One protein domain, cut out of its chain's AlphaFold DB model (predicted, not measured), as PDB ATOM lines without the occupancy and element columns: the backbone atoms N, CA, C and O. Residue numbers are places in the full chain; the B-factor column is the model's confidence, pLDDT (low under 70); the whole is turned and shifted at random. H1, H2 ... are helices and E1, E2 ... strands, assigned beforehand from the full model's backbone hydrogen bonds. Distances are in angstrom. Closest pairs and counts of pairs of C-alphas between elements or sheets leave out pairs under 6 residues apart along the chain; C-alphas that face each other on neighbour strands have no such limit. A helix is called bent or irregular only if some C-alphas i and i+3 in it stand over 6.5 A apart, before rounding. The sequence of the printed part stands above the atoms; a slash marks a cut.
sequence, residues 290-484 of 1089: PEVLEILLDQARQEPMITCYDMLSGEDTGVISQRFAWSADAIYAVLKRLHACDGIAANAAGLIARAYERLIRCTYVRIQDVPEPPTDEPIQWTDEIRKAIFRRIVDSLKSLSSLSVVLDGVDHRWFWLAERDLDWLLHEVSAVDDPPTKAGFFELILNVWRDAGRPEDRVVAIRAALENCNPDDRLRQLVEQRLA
ATOM      1  N   PRO A 290      91.000  59.534  64.527       93.25
ATOM      2  CA  PRO A 290      90.018  60.440  63.929       93.25
ATOM      3  C   PRO A 290      88.620  60.308  64.549       93.25
ATOM      4  O   PRO A 290      87.992  61.321  64.840       93.25
ATOM      5  N   GLU A 291      88.163  59.080  64.822       90.94
ATOM      6  CA  GLU A 291      86.870  58.827  65.480       90.94
ATOM      7  C   GLU A 291      86.865  59.371  66.919       90.94
ATOM      8  O   GLU A 291      85.920  60.034  67.341       90.94
ATOM      9  N   VAL A 292      87.957  59.165  67.665       90.75
ATOM     10  CA  VAL A 292      88.135  59.732  69.014       90.75
ATOM     11  C   VAL A 292      88.093  61.264  68.983       90.75
ATOM     12  O   VAL A 292      87.430  61.874  69.824       90.75
ATOM     13  N   LEU A 293      88.775  61.893  68.019       93.38
ATOM     14  CA  LEU A 293      88.789  63.348  67.858       93.38
ATOM     15  C   LEU A 293      87.387  63.900  67.588       93.38
ATOM     16  O   LEU A 293      87.003  64.914  68.168       93.38
ATOM     17  N   GLU A 294      86.621  63.230  66.729       94.12
ATOM     18  CA  GLU A 294      85.252  63.620  66.402       94.12
ATOM     19  C   GLU A 294      84.330  63.566  67.627       94.12
ATOM     20  O   GLU A 294      83.646  64.545  67.922       94.12
ATOM     21  N   ILE A 295      84.389  62.486  68.413       91.00
ATOM     22  CA  ILE A 295      83.583  62.350  69.635       91.00
ATOM     23  C   ILE A 295      83.929  63.443  70.658       91.00
ATOM     24  O   ILE A 295      83.027  64.029  71.262       91.00
ATOM     25  N   LEU A 296      85.217  63.745  70.856       90.44
ATOM     26  CA  LEU A 296      85.653  64.808  71.770       90.44
ATOM     27  C   LEU A 296      85.171  66.190  71.309       90.44
ATOM     28  O   LEU A 296      84.741  67.002  72.128       90.44
ATOM     29  N   LEU A 297      85.201  66.450  70.000       92.31
ATOM     30  CA  LEU A 297      84.688  67.687  69.409       92.31
ATOM     31  C   LEU A 297      83.182  67.855  69.610       92.31
ATOM     32  O   LEU A 297      82.719  68.975  69.838       92.31
ATOM     33  N   ASP A 298      82.422  66.768  69.529       91.62
ATOM     34  CA  ASP A 298      80.981  66.795  69.759       91.62
ATOM     35  C   ASP A 298      80.658  66.985  71.251       91.62
ATOM     36  O   ASP A 298      79.785  67.782  71.595       91.62
ATOM     37  N   GLN A 299      81.410  66.341  72.151       88.00
ATOM     38  CA  GLN A 299      81.310  66.547  73.605       88.00
ATOM     39  C   GLN A 299      81.608  67.996  74.008       88.00
ATOM     40  O   GLN A 299      80.873  68.586  74.801       88.00
ATOM     41  N   ALA A 300      82.636  68.602  73.410       88.44
ATOM     42  CA  ALA A 300      83.012  69.995  73.633       88.44
ATOM     43  C   ALA A 300      81.895  70.998  73.282       88.44
ATOM     44  O   ALA A 300      81.983  72.160  73.669       88.44
ATOM     45  N   ARG A 301      80.852  70.574  72.555       90.31
ATOM     46  CA  ARG A 301      79.725  71.409  72.110       90.31
ATOM     47  C   ARG A 301      78.410  71.130  72.840       90.31
ATOM     48  O   ARG A 301      77.376  71.643  72.422       90.31
ATOM     49  N   GLN A 302      78.419  70.297  73.877       88.38
ATOM     50  CA  GLN A 302      77.204  69.989  74.626       88.38
ATOM     51  C   GLN A 302      76.854  71.105  75.614       88.38
ATOM     52  O   GLN A 302      77.701  71.540  76.395       88.38
ATOM     53  N   GLU A 303      75.589  71.519  75.618       85.69
ATOM     54  CA  GLU A 303      75.051  72.473  76.593       85.69
ATOM     55  C   GLU A 303      75.060  71.893  78.029       85.69
ATOM     56  O   GLU A 303      74.909  70.678  78.194       85.69
ATOM     57  N   PRO A 304      75.198  72.730  79.080       87.44
ATOM     58  CA  PRO A 304      75.368  74.184  79.028       87.44
ATOM     59  C   PRO A 304      76.797  74.592  78.636       87.44
ATOM     60  O   PRO A 304      77.772  73.974  79.069       87.44
ATOM     61  N   MET A 305      76.933  75.642  77.824       85.44
ATOM     62  CA  MET A 305      78.229  76.164  77.369       85.44
ATOM     63  C   MET A 305      78.839  77.186  78.347       85.44
ATOM     64  O   MET A 305      78.139  77.904  79.061       85.44
ATOM     65  N   ILE A 306      80.170  77.252  78.393       83.31
ATOM     66  CA  ILE A 306      80.938  78.331  79.022       83.31
ATOM     67  C   ILE A 306      80.964  79.501  78.046       83.31
ATOM     68  O   ILE A 306      81.440  79.349  76.918       83.31
ATOM     69  N   THR A 307      80.485  80.657  78.499       85.69
ATOM     70  CA  THR A 307      80.511  81.899  77.724       85.69
ATOM     71  C   THR A 307      81.747  82.718  78.076       85.69
ATOM     72  O   THR A 307      81.958  83.052  79.242       85.69
ATOM     73  N   CYS A 308      82.562  83.053  77.081       81.25
ATOM     74  CA  CYS A 308      83.669  84.000  77.217       81.25
ATOM     75  C   CYS A 308      83.930  84.707  75.888       81.25
ATOM     76  O   CYS A 308      83.333  84.353  74.870       81.25
ATOM     77  N   TYR A 309      84.864  85.661  75.898       82.38
ATOM     78  CA  TYR A 309      85.267  86.372  74.692       82.38
ATOM     79  C   TYR A 309      85.827  85.404  73.648       82.38
ATOM     80  O   TYR A 309      86.876  84.785  73.849       82.38
ATOM     81  N   ASP A 310      85.118  85.275  72.533       84.50
ATOM     82  CA  ASP A 310      85.502  84.450  71.401       84.50
ATOM     83  C   ASP A 310      86.171  85.332  70.347       84.50
ATOM     84  O   ASP A 310      85.554  86.190  69.723       84.50
ATOM     85  N   MET A 311      87.469  85.110  70.140       75.12
ATOM     86  CA  MET A 311      88.275  85.875  69.186       75.12
ATOM     87  C   MET A 311      87.799  85.743  67.741       75.12
ATOM     88  O   MET A 311      88.006  86.660  66.949       75.12
ATOM     89  N   LEU A 312      87.187  84.612  67.380       81.81
ATOM     90  CA  LEU A 312      86.717  84.386  66.018       81.81
ATOM     91  C   LEU A 312      85.420  85.162  65.755       81.81
ATOM     92  O   LEU A 312      85.244  85.740  64.682       81.81
ATOM     93  N   SER A 313      84.524  85.226  66.741       82.06
ATOM     94  CA  SER A 313      83.282  86.002  66.638       82.06
ATOM     95  C   SER A 313      83.463  87.488  66.981       82.06
ATOM     96  O   SER A 313      82.686  88.317  66.513       82.06
ATOM     97  N   GLY A 314      84.466  87.849  67.784       78.12
ATOM     98  CA  GLY A 314      84.661  89.198  68.318       78.12
ATOM     99  C   GLY A 314      83.669  89.590  69.422       78.12
ATOM    100  O   GLY A 314      83.574  90.774  69.750       78.12
ATOM    101  N   GLU A 315      82.921  88.633  69.977       84.25
ATOM    102  CA  GLU A 315      81.924  88.834  71.035       84.25
ATOM    103  C   GLU A 315      81.911  87.658  72.023       84.25
ATOM    104  O   GLU A 315      82.512  86.615  71.766       84.25
ATOM    105  N   ASP A 316      81.229  87.810  73.157       82.62
ATOM    106  CA  ASP A 316      81.105  86.731  74.139       82.62
ATOM    107  C   ASP A 316      80.152  85.641  73.616       82.62
ATOM    108  O   ASP A 316      78.963  85.889  73.402       82.62
ATOM    109  N   THR A 317      80.660  84.421  73.405       86.44
ATOM    110  CA  THR A 317      79.877  83.279  72.894       86.44
ATOM    111  C   THR A 317      80.137  82.010  73.704       86.44
ATOM    112  O   THR A 317      81.085  81.934  74.483       86.44
ATOM    113  N   GLY A 318      79.281  80.993  73.542       86.69
ATOM    114  CA  GLY A 318      79.490  79.670  74.132       86.69
ATOM    115  C   GLY A 318      80.639  78.924  73.444       86.69
ATOM    116  O   GLY A 318      80.459  78.364  72.359       86.69
ATOM    117  N   VAL A 319      81.818  78.880  74.072       87.19
ATOM    118  CA  VAL A 319      83.050  78.378  73.429       87.19
ATOM    119  C   VAL A 319      83.354  76.910  73.708       87.19
ATOM    120  O   VAL A 319      83.942  76.242  72.858       87.19
ATOM    121  N   ILE A 320      82.939  76.371  74.852       87.62
ATOM    122  CA  ILE A 320      83.106  74.954  75.198       87.62
ATOM    123  C   ILE A 320      82.077  74.535  76.247       87.62
ATOM    124  O   ILE A 320      81.638  75.360  77.041       87.62
ATOM    125  N   SER A 321      81.689  73.266  76.262       86.44
ATOM    126  CA  SER A 321      80.790  72.702  77.272       86.44
ATOM    127  C   SER A 321      81.322  72.917  78.693       86.44
ATOM    128  O   SER A 321      82.483  72.612  78.968       86.44
ATOM    129  N   GLN A 322      80.461  73.340  79.626       81.12
ATOM    130  CA  GLN A 322      80.786  73.414  81.058       81.12
ATOM    131  C   GLN A 322      81.160  72.037  81.622       81.12
ATOM    132  O   GLN A 322      82.075  71.921  82.435       81.12
ATOM    133  N   ARG A 323      80.486  70.976  81.163       78.12
ATOM    134  CA  ARG A 323      80.717  69.599  81.626       78.12
ATOM    135  C   ARG A 323      81.977  68.975  81.025       78.12
ATOM    136  O   ARG A 323      82.656  68.193  81.690       78.12
ATOM    137  N   PHE A 324      82.283  69.312  79.774       80.75
ATOM    138  CA  PHE A 324      83.392  68.731  79.012       80.75
ATOM    139  C   PHE A 324      84.505  69.740  78.718       80.75
ATOM    140  O   PHE A 324      85.231  69.575  77.741       80.75
ATOM    141  N   ALA A 325      84.690  70.763  79.558       79.94
ATOM    142  CA  ALA A 325      85.752  71.761  79.386       79.94
ATOM    143  C   ALA A 325      87.151  71.115  79.303       79.94
ATOM    144  O   ALA A 325      88.004  71.531  78.521       79.94
ATOM    145  N   TRP A 326      87.347  70.010  80.030       77.88
ATOM    146  CA  TRP A 326      88.563  69.195  80.007       77.88
ATOM    147  C   TRP A 326      88.890  68.572  78.639       77.88
ATOM    148  O   TRP A 326      90.030  68.164  78.407       77.88
ATOM    149  N   SER A 327      87.919  68.488  77.721       84.12
ATOM    150  CA  SER A 327      88.120  67.916  76.386       84.12
ATOM    151  C   SER A 327      89.122  68.711  75.547       84.12
ATOM    152  O   SER A 327      89.726  68.126  74.655       84.12
ATOM    153  N   ALA A 328      89.384  69.988  75.856       82.62
ATOM    154  CA  ALA A 328      90.414  70.778  75.180       82.62
ATOM    155  C   ALA A 328      91.819  70.139  75.287       82.62
ATOM    156  O   ALA A 328      92.497  69.984  74.268       82.62
ATOM    157  N   ASP A 329      92.231  69.673  76.477       80.31
ATOM    158  CA  ASP A 329      93.513  68.957  76.654       80.31
ATOM    159  C   ASP A 329      93.518  67.619  75.903       80.31
ATOM    160  O   ASP A 329      94.496  67.244  75.254       80.31
ATOM    161  N   ALA A 330      92.398  66.893  75.961       85.81
ATOM    162  CA  ALA A 330      92.251  65.618  75.271       85.81
ATOM    163  C   ALA A 330      92.344  65.786  73.744       85.81
ATOM    164  O   ALA A 330      93.062  65.032  73.089       85.81
ATOM    165  N   ILE A 331      91.687  66.805  73.183       89.69
ATOM    166  CA  ILE A 331      91.759  67.168  71.762       89.69
ATOM    167  C   ILE A 331      93.215  67.420  71.369       89.69
ATOM    168  O   ILE A 331      93.701  66.826  70.405       89.69
ATOM    169  N   TYR A 332      93.946  68.227  72.141       86.44
ATOM    170  CA  TYR A 332      95.357  68.494  71.868       86.44
ATOM    171  C   TYR A 332      96.227  67.227  71.929       86.44
ATOM    172  O   TYR A 332      97.063  66.989  71.054       86.44
ATOM    173  N   ALA A 333      95.996  66.353  72.912       87.00
ATOM    174  CA  ALA A 333      96.709  65.084  73.017       87.00
ATOM    175  C   ALA A 333      96.460  64.158  71.809       87.00
ATOM    176  O   ALA A 333      97.393  63.492  71.350       87.00
ATOM    177  N   VAL A 334      95.241  64.142  71.249       91.00
ATOM    178  CA  VAL A 334      94.940  63.416  70.001       91.00
ATOM    179  C   VAL A 334      95.684  64.028  68.816       91.00
ATOM    180  O   VAL A 334      96.302  63.290  68.050       91.00
ATOM    181  N   LEU A 335      95.688  65.361  68.690       90.50
ATOM    182  CA  LEU A 335      96.421  66.069  67.634       90.50
ATOM    183  C   LEU A 335      97.914  65.722  67.647       90.50
ATOM    184  O   LEU A 335      98.478  65.412  66.599       90.50
ATOM    185  N   LYS A 336      98.543  65.672  68.828       88.12
ATOM    186  CA  LYS A 336      99.959  65.292  68.969       88.12
ATOM    187  C   LYS A 336     100.239  63.864  68.487       88.12
ATOM    188  O   LYS A 336     101.279  63.617  67.886       88.12
ATOM    189  N   ARG A 337      99.320  62.920  68.718       90.31
ATOM    190  CA  ARG A 337      99.465  61.542  68.210       90.31
ATOM    191  C   ARG A 337      99.203  61.438  66.711       90.31
ATOM    192  O   ARG A 337      99.932  60.722  66.032       90.31
ATOM    193  N   LEU A 338      98.194  62.146  66.198       91.06
ATOM    194  CA  LEU A 338      97.899  62.196  64.763       91.06
ATOM    195  C   LEU A 338      99.072  62.778  63.970       91.06
ATOM    196  O   LEU A 338      99.361  62.282  62.888       91.06
ATOM    197  N   HIS A 339      99.786  63.757  64.528       88.88
ATOM    198  CA  HIS A 339     100.979  64.330  63.904       88.88
ATOM    199  C   HIS A 339     102.085  63.304  63.642       88.88
ATOM    200  O   HIS A 339     102.803  63.422  62.660       88.88
ATOM    201  N   ALA A 340     102.188  62.257  64.461       86.44
ATOM    202  CA  ALA A 340     103.143  61.177  64.232       86.44
ATOM    203  C   ALA A 340     102.695  60.176  63.139       86.44
ATOM    204  O   ALA A 340     103.368  59.169  62.928       86.44
ATOM    205  N   CYS A 341     101.538  60.393  62.493       88.44
ATOM    206  CA  CYS A 341     100.875  59.450  61.586       88.44
ATOM    207  C   CYS A 341     100.364  60.136  60.297       88.44
ATOM    208  O   CYS A 341      99.152  60.207  60.068       88.44
ATOM    209  N   ASP A 342     101.275  60.598  59.433       80.44
ATOM    210  CA  ASP A 342     100.981  61.461  58.271       80.44
ATOM    211  C   ASP A 342      99.827  60.981  57.372       80.44
ATOM    212  O   ASP A 342      98.918  61.749  57.063       80.44
ATOM    213  N   GLY A 343      99.803  59.698  56.993       84.50
ATOM    214  CA  GLY A 343      98.764  59.163  56.098       84.50
ATOM    215  C   GLY A 343      97.349  59.181  56.693       84.50
ATOM    216  O   GLY A 343      96.365  59.288  55.967       84.50
ATOM    217  N   ILE A 344      97.231  59.103  58.020       88.56
ATOM    218  CA  ILE A 344      95.942  59.161  58.724       88.56
ATOM    219  C   ILE A 344      95.555  60.615  58.980       88.56
ATOM    220  O   ILE A 344      94.397  60.983  58.789       88.56
ATOM    221  N   ALA A 345      96.526  61.449  59.361       88.94
ATOM    222  CA  ALA A 345      96.319  62.878  59.549       88.94
ATOM    223  C   ALA A 345      95.825  63.560  58.265       88.94
ATOM    224  O   ALA A 345      94.885  64.350  58.327       88.94
ATOM    225  N   ALA A 346      96.384  63.201  57.103       87.12
ATOM    226  CA  ALA A 346      95.961  63.733  55.808       87.12
ATOM    227  C   ALA A 346      94.475  63.450  55.518       87.12
ATOM    228  O   ALA A 346      93.728  64.354  55.144       87.12
ATOM    229  N   ASN A 347      94.011  62.224  55.782       89.12
ATOM    230  CA  ASN A 347      92.601  61.846  55.613       89.12
ATOM    231  C   ASN A 347      91.669  62.511  56.644       89.12
ATOM    232  O   ASN A 347      90.467  62.622  56.410       89.12
ATOM    233  N   ALA A 348      92.210  62.970  57.776       91.19
ATOM    234  CA  ALA A 348      91.478  63.633  58.854       91.19
ATOM    235  C   ALA A 348      91.648  65.166  58.862       91.19
ATOM    236  O   ALA A 348      91.265  65.812  59.840       91.19
ATOM    237  N   ALA A 349      92.180  65.773  57.792       91.75
ATOM    238  CA  ALA A 349      92.513  67.202  57.738       91.75
ATOM    239  C   ALA A 349      91.347  68.126  58.148       91.75
ATOM    240  O   ALA A 349      91.544  69.089  58.889       91.75
ATOM    241  N   GLY A 350      90.113  67.807  57.736       92.88
ATOM    242  CA  GLY A 350      88.920  68.573  58.119       92.88
ATOM    243  C   GLY A 350      88.568  68.479  59.612       92.88
ATOM    244  O   GLY A 350      88.152  69.471  60.212       92.88
ATOM    245  N   LEU A 351      88.768  67.314  60.240       93.50
ATOM    246  CA  LEU A 351      88.579  67.136  61.686       93.50
ATOM    247  C   LEU A 351      89.669  67.861  62.479       93.50
ATOM    248  O   LEU A 351      89.370  68.515  63.477       93.50
ATOM    249  N   ILE A 352      90.914  67.807  61.999       94.06
ATOM    250  CA  ILE A 352      92.033  68.560  62.574       94.06
ATOM    251  C   ILE A 352      91.733  70.065  62.520       94.06
ATOM    252  O   ILE A 352      91.852  70.748  63.532       94.06
ATOM    253  N   ALA A 353      91.247  70.578  61.388       92.81
ATOM    254  CA  ALA A 353      90.858  71.980  61.256       92.81
ATOM    255  C   ALA A 353      89.756  72.397  62.252       92.81
ATOM    256  O   ALA A 353      89.876  73.434  62.905       92.81
ATOM    257  N   ARG A 354      88.720  71.563  62.441       93.81
ATOM    258  CA  ARG A 354      87.674  71.774  63.467       93.81
ATOM    259  C   ARG A 354      88.246  71.808  64.892       93.81
ATOM    260  O   ARG A 354      87.755  72.566  65.727       93.81
ATOM    261  N   ALA A 355      89.260  70.995  65.176       92.31
ATOM    262  CA  ALA A 355      89.944  70.968  66.467       92.31
ATOM    263  C   ALA A 355      90.705  72.260  66.757       92.31
ATOM    264  O   ALA A 355      90.528  72.832  67.832       92.31
ATOM    265  N   TYR A 356      91.473  72.763  65.791       88.75
ATOM    266  CA  TYR A 356      92.159  74.049  65.927       88.75
ATOM    267  C   TYR A 356      91.182  75.212  66.106       88.75
ATOM    268  O   TYR A 356      91.375  76.026  67.006       88.75
ATOM    269  N   GLU A 357      90.097  75.250  65.325       89.12
ATOM    270  CA  GLU A 357      89.032  76.245  65.498       89.12
ATOM    271  C   GLU A 357      88.504  76.243  66.943       89.12
ATOM    272  O   GLU A 357      88.426  77.293  67.581       89.12
ATOM    273  N   ARG A 358      88.190  75.061  67.495       88.25
ATOM    274  CA  ARG A 358      87.677  74.937  68.867       88.25
ATOM    275  C   ARG A 358      88.684  75.421  69.909       88.25
ATOM    276  O   ARG A 358      88.290  76.160  70.807       88.25
ATOM    277  N   LEU A 359      89.952  75.022  69.799       85.75
ATOM    278  CA  LEU A 359      91.001  75.422  70.745       85.75
ATOM    279  C   LEU A 359      91.221  76.942  70.738       85.75
ATOM    280  O   LEU A 359      91.312  77.542  71.806       85.75
ATOM    281  N   ILE A 360      91.202  77.578  69.560       82.56
ATOM    282  CA  ILE A 360      91.324  79.039  69.430       82.56
ATOM    283  C   ILE A 360      90.157  79.753  70.124       82.56
ATOM    284  O   ILE A 360      90.390  80.696  70.884       82.56
ATOM    285  N   ARG A 361      88.914  79.281  69.946       85.19
ATOM    286  CA  ARG A 361      87.744  79.847  70.647       85.19
ATOM    287  C   ARG A 361      87.875  79.759  72.175       85.19
ATOM    288  O   ARG A 361      87.384  80.629  72.877       85.19
ATOM    289  N   CYS A 362      88.579  78.757  72.703       82.12
ATOM    290  CA  CYS A 362      88.750  78.556  74.148       82.12
ATOM    291  C   CYS A 362      89.849  79.429  74.794       82.12
ATOM    292  O   CYS A 362      90.073  79.320  75.997       82.12
ATOM    293  N   THR A 363      90.535  80.295  74.034       76.06
ATOM    294  CA  THR A 363      91.740  81.023  74.491       76.06
ATOM    295  C   THR A 363      91.522  81.896  75.738       76.06
ATOM    296  O   THR A 363      92.439  82.032  76.544       76.06
ATOM    297  N   TYR A 364      90.332  82.487  75.913       73.31
ATOM    298  CA  TYR A 364      90.026  83.424  77.011       73.31
ATOM    299  C   TYR A 364      89.158  82.839  78.128       73.31
ATOM    300  O   TYR A 364      88.648  83.583  78.972       73.31
ATOM    301  N   VAL A 365      88.983  81.521  78.168       71.19
ATOM    302  CA  VAL A 365      88.239  80.869  79.248       71.19
ATOM    303  C   VAL A 365      89.007  81.057  80.566       71.19
ATOM    304  O   VAL A 365      90.005  80.389  80.820       71.19
ATOM    305  N   ARG A 366      88.550  81.991  81.418       57.31
ATOM    306  CA  ARG A 366      89.112  82.265  82.758       57.31
ATOM    307  C   ARG A 366      88.623  81.242  83.781       57.31
ATOM    308  O   ARG A 366      87.855  81.564  84.683       57.31
ATOM    309  N   ILE A 367      89.068  80.006  83.628       51.25
ATOM    310  CA  ILE A 367      88.889  78.951  84.625       51.25
ATOM    311  C   ILE A 367      90.293  78.486  85.003       51.25
ATOM    312  O   ILE A 367      91.137  78.354  84.122       51.25
ATOM    313  N   GLN A 368      90.539  78.213  86.288       48.69
ATOM    314  CA  GLN A 368      91.803  77.651  86.799       48.69
ATOM    315  C   GLN A 368      92.180  76.282  86.171       48.69
ATOM    316  O   GLN A 368      93.231  75.738  86.488       48.69
ATOM    317  N   ASP A 369      91.355  75.759  85.251       54.69
ATOM    318  CA  ASP A 369      91.344  74.371  84.783       54.69
ATOM    319  C   ASP A 369      91.342  74.210  83.246       54.69
ATOM    320  O   ASP A 369      91.266  73.080  82.750       54.69
ATOM    321  N   VAL A 370      91.408  75.301  82.466       50.19
ATOM    322  CA  VAL A 370      91.839  75.196  81.058       50.19
ATOM    323  C   VAL A 370      93.362  75.121  81.088       50.19
ATOM    324  O   VAL A 370      93.968  75.992  81.712       50.19
ATOM    325  N   PRO A 371      93.990  74.092  80.485       49.53
ATOM    326  CA  PRO A 371      95.434  73.930  80.549       49.53
ATOM    327  C   PRO A 371      96.126  75.221  80.147       49.53
ATOM    328  O   PRO A 371      95.750  75.835  79.142       49.53
ATOM    329  N   GLU A 372      97.165  75.593  80.894       50.06
ATOM    330  CA  GLU A 372      98.113  76.547  80.354       50.06
ATOM    331  C   GLU A 372      98.616  75.994  79.009       50.06
ATOM    332  O   GLU A 372      98.953  74.807  78.905       50.06
ATOM    333  N   PRO A 373      98.590  76.807  77.950       50.25
ATOM    334  CA  PRO A 373      99.101  76.413  76.649       50.25
ATOM    335  C   PRO A 373     100.535  75.877  76.750       50.25
ATOM    336  O   PRO A 373     101.313  76.351  77.581       50.25
ATOM    337  N   PRO A 374     100.889  74.879  75.925       52.84
ATOM    338  CA  PRO A 374     102.153  74.164  76.044       52.84
ATOM    339  C   PRO A 374     103.349  75.119  75.950       52.84
ATOM    340  O   PRO A 374     103.384  76.016  75.113       52.84
ATOM    341  N   THR A 375     104.354  74.880  76.789       47.88
ATOM    342  CA  THR A 375     105.659  75.554  76.753       47.88
ATOM    343  C   THR A 375     106.586  75.025  75.644       47.88
ATOM    344  O   THR A 375     107.659  75.590  75.440       47.88
ATOM    345  N   ASP A 376     106.177  73.969  74.927       52.97
ATOM    346  CA  ASP A 376     106.897  73.343  73.805       52.97
ATOM    347  C   ASP A 376     106.451  73.910  72.439       52.97
ATOM    348  O   ASP A 376     105.307  74.341  72.283       52.97
ATOM    349  N   GLU A 377     107.329  73.843  71.428       59.38
ATOM    350  CA  GLU A 377     107.037  74.255  70.044       59.38
ATOM    351  C   GLU A 377     105.729  73.626  69.498       59.38
ATOM    352  O   GLU A 377     105.507  72.421  69.672       59.38
ATOM    353  N   PRO A 378     104.858  74.391  68.809       66.50
ATOM    354  CA  PRO A 378     103.567  73.865  68.366       66.50
ATOM    355  C   PRO A 378     103.670  72.882  67.172       66.50
ATOM    356  O   PRO A 378     104.708  72.728  66.528       66.50
ATOM    357  N   ILE A 379     102.592  72.137  66.893       78.81
ATOM    358  CA  ILE A 379     102.612  70.974  65.980       78.81
ATOM    359  C   ILE A 379     102.845  71.377  64.508       78.81
ATOM    360  O   ILE A 379     102.142  72.229  63.959       78.81
ATOM    361  N   GLN A 380     103.778  70.698  63.828       82.62
ATOM    362  CA  GLN A 380     104.197  71.005  62.454       82.62
ATOM    363  C   GLN A 380     103.473  70.150  61.398       82.62
ATOM    364  O   GLN A 380     103.981  69.128  60.953       82.62
ATOM    365  N   TRP A 381     102.288  70.567  60.957       88.12
ATOM    366  CA  TRP A 381     101.522  69.838  59.932       88.12
ATOM    367  C   TRP A 381     102.036  70.011  58.493       88.12
ATOM    368  O   TRP A 381     102.721  70.992  58.194       88.12
ATOM    369  N   THR A 382     101.624  69.103  57.594       88.19
ATOM    370  CA  THR A 382     101.806  69.243  56.137       88.19
ATOM    371  C   THR A 382     100.993  70.411  55.577       88.19
ATOM    372  O   THR A 382     100.018  70.862  56.191       88.19
ATOM    373  N   ASP A 383     101.362  70.884  54.388       86.06
ATOM    374  CA  ASP A 383     100.721  72.024  53.728       86.06
ATOM    375  C   ASP A 383      99.211  71.833  53.545       86.06
ATOM    376  O   ASP A 383      98.445  72.777  53.733       86.06
ATOM    377  N   GLU A 384      98.751  70.623  53.223       87.31
ATOM    378  CA  GLU A 384      97.328  70.324  53.025       87.31
ATOM    379  C   GLU A 384      96.517  70.556  54.306       87.31
ATOM    380  O   GLU A 384      95.450  71.174  54.273       87.31
ATOM    381  N   ILE A 385      97.035  70.101  55.448       89.94
ATOM    382  CA  ILE A 385      96.377  70.247  56.749       89.94
ATOM    383  C   ILE A 385      96.471  71.699  57.228       89.94
ATOM    384  O   ILE A 385      95.489  72.235  57.740       89.94
ATOM    385  N   ARG A 386      97.612  72.372  57.021       88.12
ATOM    386  CA  ARG A 386      97.777  73.799  57.356       88.12
ATOM    387  C   ARG A 386      96.787  74.673  56.588       88.12
ATOM    388  O   ARG A 386      96.125  75.505  57.206       88.12
ATOM    389  N   LYS A 387      96.610  74.425  55.286       88.81
ATOM    390  CA  LYS A 387      95.589  75.086  54.453       88.81
ATOM    391  C   LYS A 387      94.177  74.812  54.968       88.81
ATOM    392  O   LYS A 387      93.369  75.733  55.036       88.81
ATOM    393  N   ALA A 388      93.876  73.573  55.364       90.44
ATOM    394  CA  ALA A 388      92.574  73.221  55.930       90.44
ATOM    395  C   ALA A 388      92.291  73.958  57.254       90.44
ATOM    396  O   ALA A 388      91.193  74.489  57.424       90.44
ATOM    397  N   ILE A 389      93.273  74.038  58.163       89.56
ATOM    398  CA  ILE A 389      93.175  74.805  59.418       89.56
ATOM    399  C   ILE A 389      92.954  76.290  59.115       89.56
ATOM    400  O   ILE A 389      92.017  76.888  59.642       89.56
ATOM    401  N   PHE A 390      93.777  76.871  58.238       87.81
ATOM    402  CA  PHE A 390      93.691  78.280  57.862       87.81
ATOM    403  C   PHE A 390      92.319  78.641  57.287       87.81
ATOM    404  O   PHE A 390      91.659  79.537  57.809       87.81
ATOM    405  N   ARG A 391      91.850  77.906  56.269       87.38
ATOM    406  CA  ARG A 391      90.536  78.142  55.649       87.38
ATOM    407  C   ARG A 391      89.409  78.054  56.673       87.38
ATOM    408  O   ARG A 391      88.539  78.910  56.698       87.38
ATOM    409  N   ARG A 392      89.472  77.085  57.588       90.19
ATOM    410  CA  ARG A 392      88.474  76.940  58.653       90.19
ATOM    411  C   ARG A 392      88.442  78.131  59.614       90.19
ATOM    412  O   ARG A 392      87.357  78.525  60.037       90.19
ATOM    413  N   ILE A 393      89.604  78.684  59.974       86.44
ATOM    414  CA  ILE A 393      89.701  79.894  60.805       86.44
ATOM    415  C   ILE A 393      89.102  81.083  60.051       86.44
ATOM    416  O   ILE A 393      88.264  81.782  60.611       86.44
ATOM    417  N   VAL A 394      89.478  81.264  58.780       84.50
ATOM    418  CA  VAL A 394      88.946  82.312  57.892       84.50
ATOM    419  C   VAL A 394      87.419  82.235  57.801       84.50
ATOM    420  O   VAL A 394      86.753  83.233  58.054       84.50
ATOM    421  N   ASP A 395      86.861  81.047  57.557       85.06
ATOM    422  CA  ASP A 395      85.409  80.811  57.486       85.06
ATOM    423  C   ASP A 395      84.680  81.102  58.811       85.06
ATOM    424  O   ASP A 395      83.476  81.353  58.834       85.06
ATOM    425  N   SER A 396      85.399  81.024  59.933       85.06
ATOM    426  CA  SER A 396      84.852  81.188  61.282       85.06
ATOM    427  C   SER A 396      84.902  82.627  61.795       85.06
ATOM    428  O   SER A 396      84.313  82.906  62.845       85.06
ATOM    429  N   LEU A 397      85.609  83.520  61.095       82.56
ATOM    430  CA  LEU A 397      85.764  84.920  61.475       82.56
ATOM    431  C   LEU A 397      84.509  85.729  61.138       82.56
ATOM    432  O   LEU A 397      84.047  85.742  60.000       82.56
ATOM    433  N   LYS A 398      84.005  86.499  62.109       77.56
ATOM    434  CA  LYS A 398      82.922  87.473  61.868       77.56
ATOM    435  C   LYS A 398      83.382  88.638  60.989       77.56
ATOM    436  O   LYS A 398      82.584  89.217  60.256       77.56
ATOM    437  N   SER A 399      84.663  88.999  61.082       76.62
ATOM    438  CA  SER A 399      85.275  90.036  60.259       76.62
ATOM    439  C   SER A 399      86.703  89.670  59.879       76.62
ATOM    440  O   SER A 399      87.534  89.377  60.738       76.62
ATOM    441  N   LEU A 400      86.994  89.733  58.583       71.50
ATOM    442  CA  LEU A 400      88.303  89.391  58.030       71.50
ATOM    443  C   LEU A 400      89.341  90.505  58.224       71.50
ATOM    444  O   LEU A 400      90.533  90.253  58.077       71.50
ATOM    445  N   SER A 401      88.932  91.701  58.665       67.25
ATOM    446  CA  SER A 401      89.866  92.720  59.164       67.25
ATOM    447  C   SER A 401      90.506  92.331  60.503       67.25
ATOM    448  O   SER A 401      91.581  92.823  60.829       67.25
ATOM    449  N   SER A 402      89.892  91.415  61.259       68.75
ATOM    450  CA  SER A 402      90.470  90.838  62.477       68.75
ATOM    451  C   SER A 402      91.393  89.651  62.187       68.75
ATOM    452  O   SER A 402      91.964  89.103  63.123       68.75
ATOM    453  N   LEU A 403      91.554  89.232  60.921       73.31
ATOM    454  CA  LEU A 403      92.361  88.065  60.540       73.31
ATOM    455  C   LEU A 403      93.814  88.202  61.008       73.31
ATOM    456  O   LEU A 403      94.367  87.257  61.572       73.31
ATOM    457  N   SER A 404      94.407  89.386  60.821       69.75
ATOM    458  CA  SER A 404      95.750  89.692  61.313       69.75
ATOM    459  C   SER A 404      95.781  89.656  62.842       69.75
ATOM    460  O   SER A 404      96.615  88.970  63.404       69.75
ATOM    461  N   VAL A 405      94.818  90.267  63.535       68.00
ATOM    462  CA  VAL A 405      94.745  90.267  65.012       68.00
ATOM    463  C   VAL A 405      94.533  88.870  65.602       68.00
ATOM    464  O   VAL A 405      95.090  88.562  66.648       68.00
ATOM    465  N   VAL A 406      93.761  87.999  64.958       69.00
ATOM    466  CA  VAL A 406      93.541  86.630  65.440       69.00
ATOM    467  C   VAL A 406      94.763  85.754  65.180       69.00
ATOM    468  O   VAL A 406      95.110  84.953  66.032       69.00
ATOM    469  N   LEU A 407      95.454  85.891  64.051       71.50
ATOM    470  CA  LEU A 407      96.621  85.049  63.752       71.50
ATOM    471  C   LEU A 407      97.953  85.612  64.296       71.50
ATOM    472  O   LEU A 407      98.889  84.838  64.473       71.50
ATOM    473  N   ASP A 408      98.025  86.918  64.588       62.94
ATOM    474  CA  ASP A 408      99.185  87.646  65.154       62.94
ATOM    475  C   ASP A 408      99.010  87.918  66.669       62.94
ATOM    476  O   ASP A 408      99.983  87.996  67.411       62.94
ATOM    477  N   GLY A 409      97.765  88.059  67.149       53.56
ATOM    478  CA  GLY A 409      97.406  88.323  68.553       53.56
ATOM    479  C   GLY A 409      96.937  87.097  69.345       53.56
ATOM    480  O   GLY A 409      96.779  87.184  70.566       53.56
ATOM    481  N   VAL A 410      96.755  85.935  68.699       51.19
ATOM    482  CA  VAL A 410      96.861  84.655  69.411       51.19
ATOM    483  C   VAL A 410      98.318  84.539  69.822       51.19
ATOM    484  O   VAL A 410      99.178  84.209  69.015       51.19
ATOM    485  N   ASP A 411      98.581  84.830  71.092       50.59
ATOM    486  CA  ASP A 411      99.758  84.358  71.815       50.59
ATOM    487  C   ASP A 411     100.090  82.949  71.284       50.59
ATOM    488  O   ASP A 411      99.212  82.090  71.397       50.59
ATOM    489  N   HIS A 412     101.239  82.802  70.590       56.22
ATOM    490  CA  HIS A 412     101.641  81.843  69.524       56.22
ATOM    491  C   HIS A 412     101.466  80.327  69.809       56.22
ATOM    492  O   HIS A 412     102.307  79.495  69.475       56.22
ATOM    493  N   ARG A 413     100.374  79.935  70.453       60.53
ATOM    494  CA  ARG A 413     100.291  78.770  71.341       60.53
ATOM    495  C   ARG A 413      99.569  77.573  70.728       60.53
ATOM    496  O   ARG A 413      99.745  76.457  71.203       60.53
ATOM    497  N   TRP A 414      98.789  77.783  69.661       67.06
ATOM    498  CA  TRP A 414      98.043  76.717  68.975       67.06
ATOM    499  C   TRP A 414      98.427  76.591  67.496       67.06
ATOM    500  O   TRP A 414      98.886  75.536  67.078       67.06
ATOM    501  N   PHE A 415      98.295  77.650  66.696       77.88
ATOM    502  CA  PHE A 415      98.602  77.639  65.261       77.88
ATOM    503  C   PHE A 415      99.300  78.942  64.866       77.88
ATOM    504  O   PHE A 415      98.866  80.012  65.282       77.88
ATOM    505  N   TRP A 416     100.356  78.853  64.057       76.19
ATOM    506  CA  TRP A 416     101.079  80.012  63.533       76.19
ATOM    507  C   TRP A 416     101.515  79.761  62.095       76.19
ATOM    508  O   TRP A 416     101.752  78.614  61.699       76.19
ATOM    509  N   LEU A 417     101.624  80.839  61.325       80.94
ATOM    510  CA  LEU A 417     102.110  80.833  59.948       80.94
ATOM    511  C   LEU A 417     103.601  81.186  59.932       80.94
ATOM    512  O   LEU A 417     104.060  82.004  60.725       80.94
ATOM    513  N   ALA A 418     104.356  80.546  59.047       81.56
ATOM    514  CA  ALA A 418     105.794  80.719  58.902       81.56
ATOM    515  C   ALA A 418     106.152  81.036  57.443       81.56
ATOM    516  O   ALA A 418     105.299  80.999  56.559       81.56
ATOM    517  N   GLU A 419     107.431  81.307  57.171       84.62
ATOM    518  CA  GLU A 419     107.912  81.655  55.826       84.62
ATOM    519  C   GLU A 419     107.461  80.656  54.747       84.62
ATOM    520  O   GLU A 419     107.041  81.055  53.662       84.62
ATOM    521  N   ARG A 420     107.473  79.354  55.065       84.75
ATOM    522  CA  ARG A 420     107.065  78.282  54.143       84.75
ATOM    523  C   ARG A 420     105.610  78.378  53.677       84.75
ATOM    524  O   ARG A 420     105.255  77.787  52.665       84.75
ATOM    525  N   ASP A 421     104.766  79.100  54.412       86.69
ATOM    526  CA  ASP A 421     103.353  79.257  54.076       86.69
ATOM    527  C   ASP A 421     103.086  80.400  53.103       86.69
ATOM    528  O   ASP A 421     102.002  80.473  52.526       86.69
ATOM    529  N   LEU A 422     104.067  81.286  52.896       86.56
ATOM    530  CA  LEU A 422     103.913  82.464  52.046       86.56
ATOM    531  C   LEU A 422     103.471  82.089  50.632       86.56
ATOM    532  O   LEU A 422     102.594  82.749  50.084       86.56
ATOM    533  N   ASP A 423     104.016  81.016  50.060       86.44
ATOM    534  CA  ASP A 423     103.725  80.620  48.679       86.44
ATOM    535  C   ASP A 423     102.242  80.296  48.462       86.44
ATOM    536  O   ASP A 423     101.634  80.748  47.489       86.44
ATOM    537  N   TRP A 424     101.622  79.559  49.387       88.62
ATOM    538  CA  TRP A 424     100.201  79.257  49.272       88.62
ATOM    539  C   TRP A 424      99.306  80.389  49.791       88.62
ATOM    540  O   TRP A 424      98.223  80.566  49.246       88.62
ATOM    541  N   LEU A 425      99.747  81.204  50.756       86.94
ATOM    542  CA  LEU A 425      99.018  82.408  51.187       86.94
ATOM    543  C   LEU A 425      98.903  83.443  50.056       86.94
ATOM    544  O   LEU A 425      97.838  84.027  49.855       86.94
ATOM    545  N   LEU A 426      99.980  83.630  49.286       87.19
ATOM    546  CA  LEU A 426     100.012  84.487  48.097       87.19
ATOM    547  C   LEU A 426      99.094  83.966  46.983       87.19
ATOM    548  O   LEU A 426      98.566  84.749  46.195       87.19
ATOM    549  N   HIS A 427      98.876  82.651  46.924       85.62
ATOM    550  CA  HIS A 427      97.890  82.064  46.026       85.62
ATOM    551  C   HIS A 427      96.454  82.264  46.536       85.62
ATOM    552  O   HIS A 427      95.595  82.682  45.765       85.62
ATOM    553  N   GLU A 428      96.185  82.040  47.825       84.06
ATOM    554  CA  GLU A 428      94.848  82.211  48.422       84.06
ATOM    555  C   GLU A 428      94.342  83.656  48.312       84.06
ATOM    556  O   GLU A 428      93.194  83.871  47.928       84.06
ATOM    557  N   VAL A 429      95.197  84.661  48.561       84.69
ATOM    558  CA  VAL A 429      94.790  86.077  48.456       84.69
ATOM    559  C   VAL A 429      94.352  86.458  47.038       84.69
ATOM    560  O   VAL A 429      93.472  87.299  46.879       84.69
ATOM    561  N   SER A 430      94.897  85.798  46.009       80.75
ATOM    562  CA  SER A 430      94.526  86.057  44.610       80.75
ATOM    563  C   SER A 430      93.096  85.639  44.259       80.75
ATOM    564  O   SER A 430      92.551  86.115  43.267       80.75
ATOM    565  N   ALA A 431      92.482  84.782  45.080       77.19
ATOM    566  CA  ALA A 431      91.097  84.345  44.931       77.19
ATOM    567  C   ALA A 431      90.103  85.177  45.766       77.19
ATOM    568  O   ALA A 431      88.897  84.942  45.701       77.19
ATOM    569  N   VAL A 432      90.587  86.127  46.569       77.38
ATOM    570  CA  VAL A 432      89.748  87.022  47.372       77.38
ATOM    571  C   VAL A 432      89.361  88.219  46.514       77.38
ATOM    572  O   VAL A 432      90.245  88.848  45.949       77.38
ATOM    573  N   ASP A 433      88.078  88.593  46.469       75.06
ATOM    574  CA  ASP A 433      87.607  89.790  45.745       75.06
ATOM    575  C   ASP A 433      87.231  90.969  46.662       75.06
ATOM    576  O   ASP A 433      87.353  92.127  46.256       75.06
ATOM    577  N   ASP A 434      86.844  90.690  47.909       79.00
ATOM    578  CA  ASP A 434      86.400  91.681  48.896       79.00
ATOM    579  C   ASP A 434      87.563  92.583  49.390       79.00
ATOM    580  O   ASP A 434      88.528  92.062  49.958       79.00
ATOM    581  N   PRO A 435      87.510  93.923  49.213       75.44
ATOM    582  CA  PRO A 435      88.633  94.813  49.541       75.44
ATOM    583  C   PRO A 435      89.076  94.809  51.022       75.44
ATOM    584  O   PRO A 435      90.282  94.733  51.266       75.44
ATOM    585  N   PRO A 436      88.173  94.840  52.027       72.88
ATOM    586  CA  PRO A 436      88.548  94.666  53.435       72.88
ATOM    587  C   PRO A 436      89.252  93.333  53.716       72.88
ATOM    588  O   PRO A 436      90.247  93.300  54.442       72.88
ATOM    589  N   THR A 437      88.775  92.243  53.112       74.38
ATOM    590  CA  THR A 437      89.389  90.916  53.243       74.38
ATOM    591  C   THR A 437      90.767  90.867  52.592       74.38
ATOM    592  O   THR A 437      91.711  90.371  53.205       74.38
ATOM    593  N   LYS A 438      90.922  91.440  51.389       79.50
ATOM    594  CA  LYS A 438      92.224  91.580  50.716       79.50
ATOM    595  C   LYS A 438      93.225  92.306  51.610       79.50
ATOM    596  O   LYS A 438      94.351  91.839  51.767       79.50
ATOM    597  N   ALA A 439      92.813  93.414  52.227       79.44
ATOM    598  CA  ALA A 439      93.665  94.168  53.140       79.44
ATOM    599  C   ALA A 439      94.113  93.324  54.346       79.44
ATOM    600  O   ALA A 439      95.306  93.290  54.640       79.44
ATOM    601  N   GLY A 440      93.199  92.575  54.974       78.50
ATOM    602  CA  GLY A 440      93.531  91.660  56.073       78.50
ATOM    603  C   GLY A 440      94.505  90.541  55.675       78.50
ATOM    604  O   GLY A 440      95.439  90.239  56.418       78.50
ATOM    605  N   PHE A 441      94.350  89.962  54.478       83.81
ATOM    606  CA  PHE A 441      95.285  88.963  53.941       83.81
ATOM    607  C   PHE A 441      96.683  89.545  53.695       83.81
ATOM    608  O   PHE A 441      97.676  88.921  54.062       83.81
ATOM    609  N   PHE A 442      96.785  90.741  53.108       86.19
ATOM    610  CA  PHE A 442      98.081  91.388  52.890       86.19
ATOM    611  C   PHE A 442      98.742  91.830  54.199       86.19
ATOM    612  O   PHE A 442      99.959  91.697  54.323       86.19
ATOM    613  N   GLU A 443      97.981  92.285  55.198       83.81
ATOM    614  CA  GLU A 443      98.515  92.530  56.545       83.81
ATOM    615  C   GLU A 443      99.130  91.262  57.147       83.81
ATOM    616  O   GLU A 443     100.259  91.303  57.640       83.81
ATOM    617  N   LEU A 444      98.430  90.127  57.045       84.19
ATOM    618  CA  LEU A 444      98.921  88.833  57.511       84.19
ATOM    619  C   LEU A 444     100.182  88.388  56.759       84.19
ATOM    620  O   LEU A 444     101.173  88.032  57.391       84.19
ATOM    621  N   ILE A 445     100.177  88.446  55.423       88.06
ATOM    622  CA  ILE A 445     101.327  88.091  54.573       88.06
ATOM    623  C   ILE A 445     102.553  88.936  54.942       88.06
ATOM    624  O   ILE A 445     103.658  88.408  55.069       88.06
ATOM    625  N   LEU A 446     102.366  90.241  55.156       86.81
ATOM    626  CA  LEU A 446     103.439  91.151  55.556       86.81
ATOM    627  C   LEU A 446     103.948  90.875  56.974       86.81
ATOM    628  O   LEU A 446     105.142  91.044  57.218       86.81
ATOM    629  N   ASN A 447     103.081  90.454  57.898       83.94
ATOM    630  CA  ASN A 447     103.490  90.028  59.237       83.94
ATOM    631  C   ASN A 447     104.311  88.731  59.178       83.94
ATOM    632  O   ASN A 447     105.418  88.709  59.705       83.94
ATOM    633  N   VAL A 448     103.856  87.714  58.435       84.44
ATOM    634  CA  VAL A 448     104.604  86.456  58.238       84.44
ATOM    635  C   VAL A 448     105.968  86.716  57.588       84.44
ATOM    636  O   VAL A 448     106.982  86.193  58.043       84.44
ATOM    637  N   TRP A 449     106.028  87.574  56.564       87.75
ATOM    638  CA  TRP A 449     107.287  87.991  55.934       87.75
ATOM    639  C   TRP A 449     108.213  88.750  56.899       87.75
ATOM    640  O   TRP A 449     109.423  88.510  56.924       87.75
ATOM    641  N   ARG A 450     107.661  89.656  57.718       85.00
ATOM    642  CA  ARG A 450     108.411  90.392  58.748       85.00
ATOM    643  C   ARG A 450     109.013  89.436  59.777       85.00
ATOM    644  O   ARG A 450     110.188  89.593  60.109       85.00
ATOM    645  N   ASP A 451     108.226  88.483  60.261       79.94
ATOM    646  CA  ASP A 451     108.609  87.568  61.338       79.94
ATOM    647  C   ASP A 451     109.585  86.487  60.848       79.94
ATOM    648  O   ASP A 451     110.451  86.051  61.602       79.94
ATOM    649  N   ALA A 452     109.552  86.161  59.551       80.12
ATOM    650  CA  ALA A 452     110.573  85.369  58.859       80.12
ATOM    651  C   ALA A 452     111.922  86.099  58.669       80.12
ATOM    652  O   ALA A 452     112.833  85.568  58.039       80.12
ATOM    653  N   GLY A 453     112.079  87.324  59.183       81.62
ATOM    654  CA  GLY A 453     113.327  88.084  59.071       81.62
ATOM    655  C   GLY A 453     113.460  88.901  57.785       81.62
ATOM    656  O   GLY A 453     114.565  89.329  57.459       81.62
ATOM    657  N   ARG A 454     112.345  89.178  57.093       84.69
ATOM    658  CA  ARG A 454     112.272  90.001  55.869       84.69
ATOM    659  C   ARG A 454     113.118  89.465  54.700       84.69
ATOM    660  O   ARG A 454     113.947  90.206  54.169       84.69
ATOM    661  N   PRO A 455     112.909  88.211  54.264       82.75
ATOM    662  CA  PRO A 455     113.630  87.646  53.124       82.75
ATOM    663  C   PRO A 455     113.410  88.493  51.854       82.75
ATOM    664  O   PRO A 455     112.268  88.761  51.458       82.75
ATOM    665  N   GLU A 456     114.500  88.980  51.245       80.69
ATOM    666  CA  GLU A 456     114.459  89.907  50.098       80.69
ATOM    667  C   GLU A 456     113.892  89.250  48.829       80.69
ATOM    668  O   GLU A 456     113.184  89.892  48.051       80.69
ATOM    669  N   ASP A 457     114.144  87.957  48.639       81.69
ATOM    670  CA  ASP A 457     113.678  87.149  47.510       81.69
ATOM    671  C   ASP A 457     112.146  87.008  47.467       81.69
ATOM    672  O   ASP A 457     111.562  86.851  46.392       81.69
ATOM    673  N   ARG A 458     111.466  87.157  48.612       84.69
ATOM    674  CA  ARG A 458     109.998  87.088  48.711       84.69
ATOM    675  C   ARG A 458     109.283  88.405  48.381       84.69
ATOM    676  O   ARG A 458     108.097  88.382  48.056       84.69
ATOM    677  N   VAL A 459     109.980  89.549  48.376       84.94
ATOM    678  CA  VAL A 459     109.389  90.880  48.100       84.94
ATOM    679  C   VAL A 459     108.775  90.951  46.698       84.94
ATOM    680  O   VAL A 459     107.698  91.521  46.509       84.94
ATOM    681  N   VAL A 460     109.437  90.342  45.710       84.56
ATOM    682  CA  VAL A 460     108.953  90.296  44.321       84.56
ATOM    683  C   VAL A 460     107.643  89.512  44.228       84.56
ATOM    684  O   VAL A 460     106.719  89.955  43.551       84.56
ATOM    685  N   ALA A 461     107.535  88.389  44.944       84.81
ATOM    686  CA  ALA A 461     106.333  87.561  44.962       84.81
ATOM    687  C   ALA A 461     105.147  88.279  45.632       84.81
ATOM    688  O   ALA A 461     104.035  88.240  45.106       84.81
ATOM    689  N   ILE A 462     105.390  89.006  46.731       88.38
ATOM    690  CA  ILE A 462     104.363  89.810  47.420       88.38
ATOM    691  C   ILE A 462     103.842  90.931  46.508       88.38
ATOM    692  O   ILE A 462     102.630  91.106  46.386       88.38
ATOM    693  N   ARG A 463     104.733  91.655  45.813       87.44
ATOM    694  CA  ARG A 463     104.341  92.690  44.839       87.44
ATOM    695  C   ARG A 463     103.576  92.113  43.650       87.44
ATOM    696  O   ARG A 463     102.577  92.686  43.237       87.44
ATOM    697  N   ALA A 464     104.012  90.973  43.120       85.38
ATOM    698  CA  ALA A 464     103.316  90.310  42.021       85.38
ATOM    699  C   ALA A 464     101.896  89.882  42.428       85.38
ATOM    700  O   ALA A 464     100.948  90.123  41.684       85.38
ATOM    701  N   ALA A 465     101.729  89.306  43.624       85.56
ATOM    702  CA  ALA A 465     100.411  88.965  44.154       85.56
ATOM    703  C   ALA A 465      99.535  90.210  44.359       85.56
ATOM    704  O   ALA A 465      98.360  90.178  44.008       85.56
ATOM    705  N   LEU A 466     100.104  91.316  44.858       87.06
ATOM    706  CA  LEU A 466      99.396  92.587  45.027       87.06
ATOM    707  C   LEU A 466      98.815  93.100  43.707       87.06
ATOM    708  O   LEU A 466      97.623  93.386  43.644       87.06
ATOM    709  N   GLU A 467      99.628  93.165  42.652       85.19
ATOM    710  CA  GLU A 467      99.186  93.639  41.334       85.19
ATOM    711  C   GLU A 467      98.130  92.717  40.709       85.19
ATOM    712  O   GLU A 467      97.162  93.193  40.115       85.19
ATOM    713  N   ASN A 468      98.253  91.402  40.916       82.06
ATOM    714  CA  ASN A 468      97.275  90.422  40.439       82.06
ATOM    715  C   ASN A 468      95.902  90.536  41.132       82.06
ATOM    716  O   ASN A 468      94.919  90.026  40.603       82.06
ATOM    717  N   CYS A 469      95.813  91.211  42.285       78.00
ATOM    718  CA  CYS A 469      94.576  91.360  43.060       78.00
ATOM    719  C   CYS A 469      93.803  92.664  42.776       78.00
ATOM    720  O   CYS A 469      92.774  92.900  43.419       78.00
ATOM    721  N   ASN A 470      94.280  93.504  41.844       79.25
ATOM    722  CA  ASN A 470      93.728  94.827  41.519       79.25
ATOM    723  C   ASN A 470      93.507  95.701  42.781       79.25
ATOM    724  O   ASN A 470      92.365  95.905  43.204       79.25
ATOM    725  N   PRO A 471      94.594  96.147  43.439       80.50
ATOM    726  CA  PRO A 471      94.539  96.790  44.747       80.50
ATOM    727  C   PRO A 471      93.985  98.214  44.647       80.50
ATOM    728  O   PRO A 471      94.193  98.900  43.647       80.50
ATOM    729  N   ASP A 472      93.336  98.694  45.708       82.38
ATOM    730  CA  ASP A 472      93.072 100.126  45.840       82.38
ATOM    731  C   ASP A 472      94.354 100.890  46.235       82.38
ATOM    732  O   ASP A 472      95.346 100.312  46.697       82.38
ATOM    733  N   ASP A 473      94.348 102.215  46.051       81.62
ATOM    734  CA  ASP A 473      95.516 103.062  46.345       81.62
ATOM    735  C   ASP A 473      95.958 102.956  47.814       81.62
ATOM    736  O   ASP A 473      97.146 103.064  48.126       81.62
ATOM    737  N   ARG A 474      95.009 102.704  48.723       80.31
ATOM    738  CA  ARG A 474      95.258 102.585  50.162       80.31
ATOM    739  C   ARG A 474      96.023 101.303  50.493       80.31
ATOM    740  O   ARG A 474      96.991 101.358  51.250       80.31
ATOM    741  N   LEU A 475      95.620 100.172  49.922       81.81
ATOM    742  CA  LEU A 475      96.287  98.884  50.069       81.81
ATOM    743  C   LEU A 475      97.673  98.921  49.430       81.81
ATOM    744  O   LEU A 475      98.645  98.469  50.036       81.81
ATOM    745  N   ARG A 476      97.790  99.535  48.247       84.06
ATOM    746  CA  ARG A 476      99.076  99.707  47.562       84.06
ATOM    747  C   ARG A 476     100.054 100.527  48.399       84.06
ATOM    748  O   ARG A 476     101.209 100.141  48.563       84.06
ATOM    749  N   GLN A 477      99.573 101.619  48.992       82.56
ATOM    750  CA  GLN A 477     100.362 102.452  49.890       82.56
ATOM    751  C   GLN A 477     100.774 101.701  51.166       82.56
ATOM    752  O   GLN A 477     101.930 101.809  51.574       82.56
ATOM    753  N   LEU A 478      99.873 100.923  51.775       82.50
ATOM    754  CA  LEU A 478     100.160 100.120  52.969       82.50
ATOM    755  C   LEU A 478     101.263  99.084  52.708       82.50
ATOM    756  O   LEU A 478     102.212  98.983  53.487       82.50
ATOM    757  N   VAL A 479     101.152  98.334  51.608       84.50
ATOM    758  CA  VAL A 479     102.106  97.273  51.262       84.50
ATOM    759  C   VAL A 479     103.478  97.861  50.935       84.50
ATOM    760  O   VAL A 479     104.474  97.422  51.506       84.50
ATOM    761  N   GLU A 480     103.548  98.908  50.110       84.88
ATOM    762  CA  GLU A 480     104.825  99.551  49.771       84.88
ATOM    763  C   GLU A 480     105.494 100.220  50.984       84.88
ATOM    764  O   GLU A 480     106.710 100.124  51.144       84.88
ATOM    765  N   GLN A 481     104.724 100.823  51.899       81.25
ATOM    766  CA  GLN A 481     105.270 101.364  53.153       81.25
ATOM    767  C   GLN A 481     105.876 100.283  54.054       81.25
ATOM    768  O   GLN A 481     106.851 100.546  54.758       81.25
ATOM    769  N   ARG A 482     105.302  99.075  54.065       81.00
ATOM    770  CA  ARG A 482     105.744  97.961  54.921       81.00
ATOM    771  C   ARG A 482     106.901  97.168  54.307       81.00
ATOM    772  O   ARG A 482     107.736  96.679  55.065       81.00
ATOM    773  N   LEU A 483     106.962  97.070  52.975       82.94
ATOM    774  CA  LEU A 483     108.060  96.446  52.226       82.94
ATOM    775  C   LEU A 483     109.304  97.340  52.116       82.94
ATOM    776  O   LEU A 483     110.388  96.840  51.816       82.94
ATOM    777  N   ALA A 484     109.171  98.648  52.357       72.19
ATOM    778  CA  ALA A 484     110.310  99.553  52.386       72.19
ATOM    779  C   ALA A 484     111.343  99.101  53.446       72.19
ATOM    780  O   ALA A 484     110.959  98.724  54.564       72.19
TER     781      ALA A 484
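AT A GLANCE: This is residues 290 to 484 of the 1089 residues of an uncharacterized protein of Candidatus Defluviicoccus seviourii (UniProt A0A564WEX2). A small strand hairpin, E1 and E2, packs on residues 358 to 364 of H4, one of three helices, H1, H2 and H4, in an up-and-down bundle at one end of the model. H5 crosses H4 near the middle, and at the other end H7, H8, H9 and H10 form a second up-and-down bundle, with H6 packed on H8. The 195 printed residues hold ten named helices and two antiparallel strands, in the order H1 E1 E2 H2 H3 H4 H5 H6 H7 H8 H9 H10, mostly helix. The whole is compact, with a radius of gyration of the C-alphas of 17.6 A and spans of 51 by 37 by 29 A.

IN THESE COORDINATES: E1 is residues 305 to 310 and E2 is 315 to 321, 17.3 A long. H1, residues 290 to 299, begins at C-alpha 290, (90.018, 60.440, 63.929). H2 is 327 to 339, 18.3 A; H3 is 342 to 347; H4 is 349 to 364, 25.3 A; H5 is 383 to 396, 19.8 A. H6 is 400 to 409, H7 is 419 to 429, H8 is 435 to 451, 24.3 A, and H9 is 456 to 468, 19.7 A. H10, 473 to 483, ends at C-alpha 483, (108.060, 96.446, 52.226). H4 is irregular, with C-alphas 361 and 364 7.6 A apart; H6, H7 and H9 only just are, at 7.0 A for 401 and 404, 6.8 A for 420 and 423, and 6.51 A for 457 and 460.

HOW THE PARTS SIT: In the hairpin E1 and E2, N 306 and O 320 are 2.8 A apart, within hydrogen-bond range. The closest C-alphas of E2 and H4 are Val 319 and Arg 361, 5.7 A. H1 and H2 touch at Leu 296 and Ser 327, 6.1 A, opposite ways at a shallow tilt of 16 degrees. H4 and H5 touch at Ala 353 and Ile 389, 4.1 A, at a steep tilt of 50 degrees. H3 and H5 only just touch, with 3 pairs of C-alphas within 8 A, the closest Ala 346 and Ile 385, 6.6 A, through residues 384 to 385 of H5 alone. H6 touches H8 at Ser 401 and Gly 440, 4.9 A. H7 and H8 form a helical hairpin, closest at Val 429 and Phe 441, 6.2 A. Residues 461 to 465 of H9 alone touch H7, closest at Leu 426 and Ala 465, 6.0 A. Residues 439 to 446 of H8 alone touch H10, closest at Ala 439 and Leu 475, 6.2 A. Every O i to N i+4 pair is within range in H1, H2, H5, H8 and H10, against 1 of 2 in H3, 10 of 12 in H4, 4 of 6 in H6, 5 of 7 in H7 and 7 of 9 in H9.

THE WHOLE: The farthest C-alphas, Pro 304 and Asp 457, are 51.3 A apart. The printed part has no cut. The link from H4 to H5, residues 365 to 382, is long. Mean pLDDT of the printed part is 81.0, and 25 residues are under 70, among them 366 to 378 and 408 to 414.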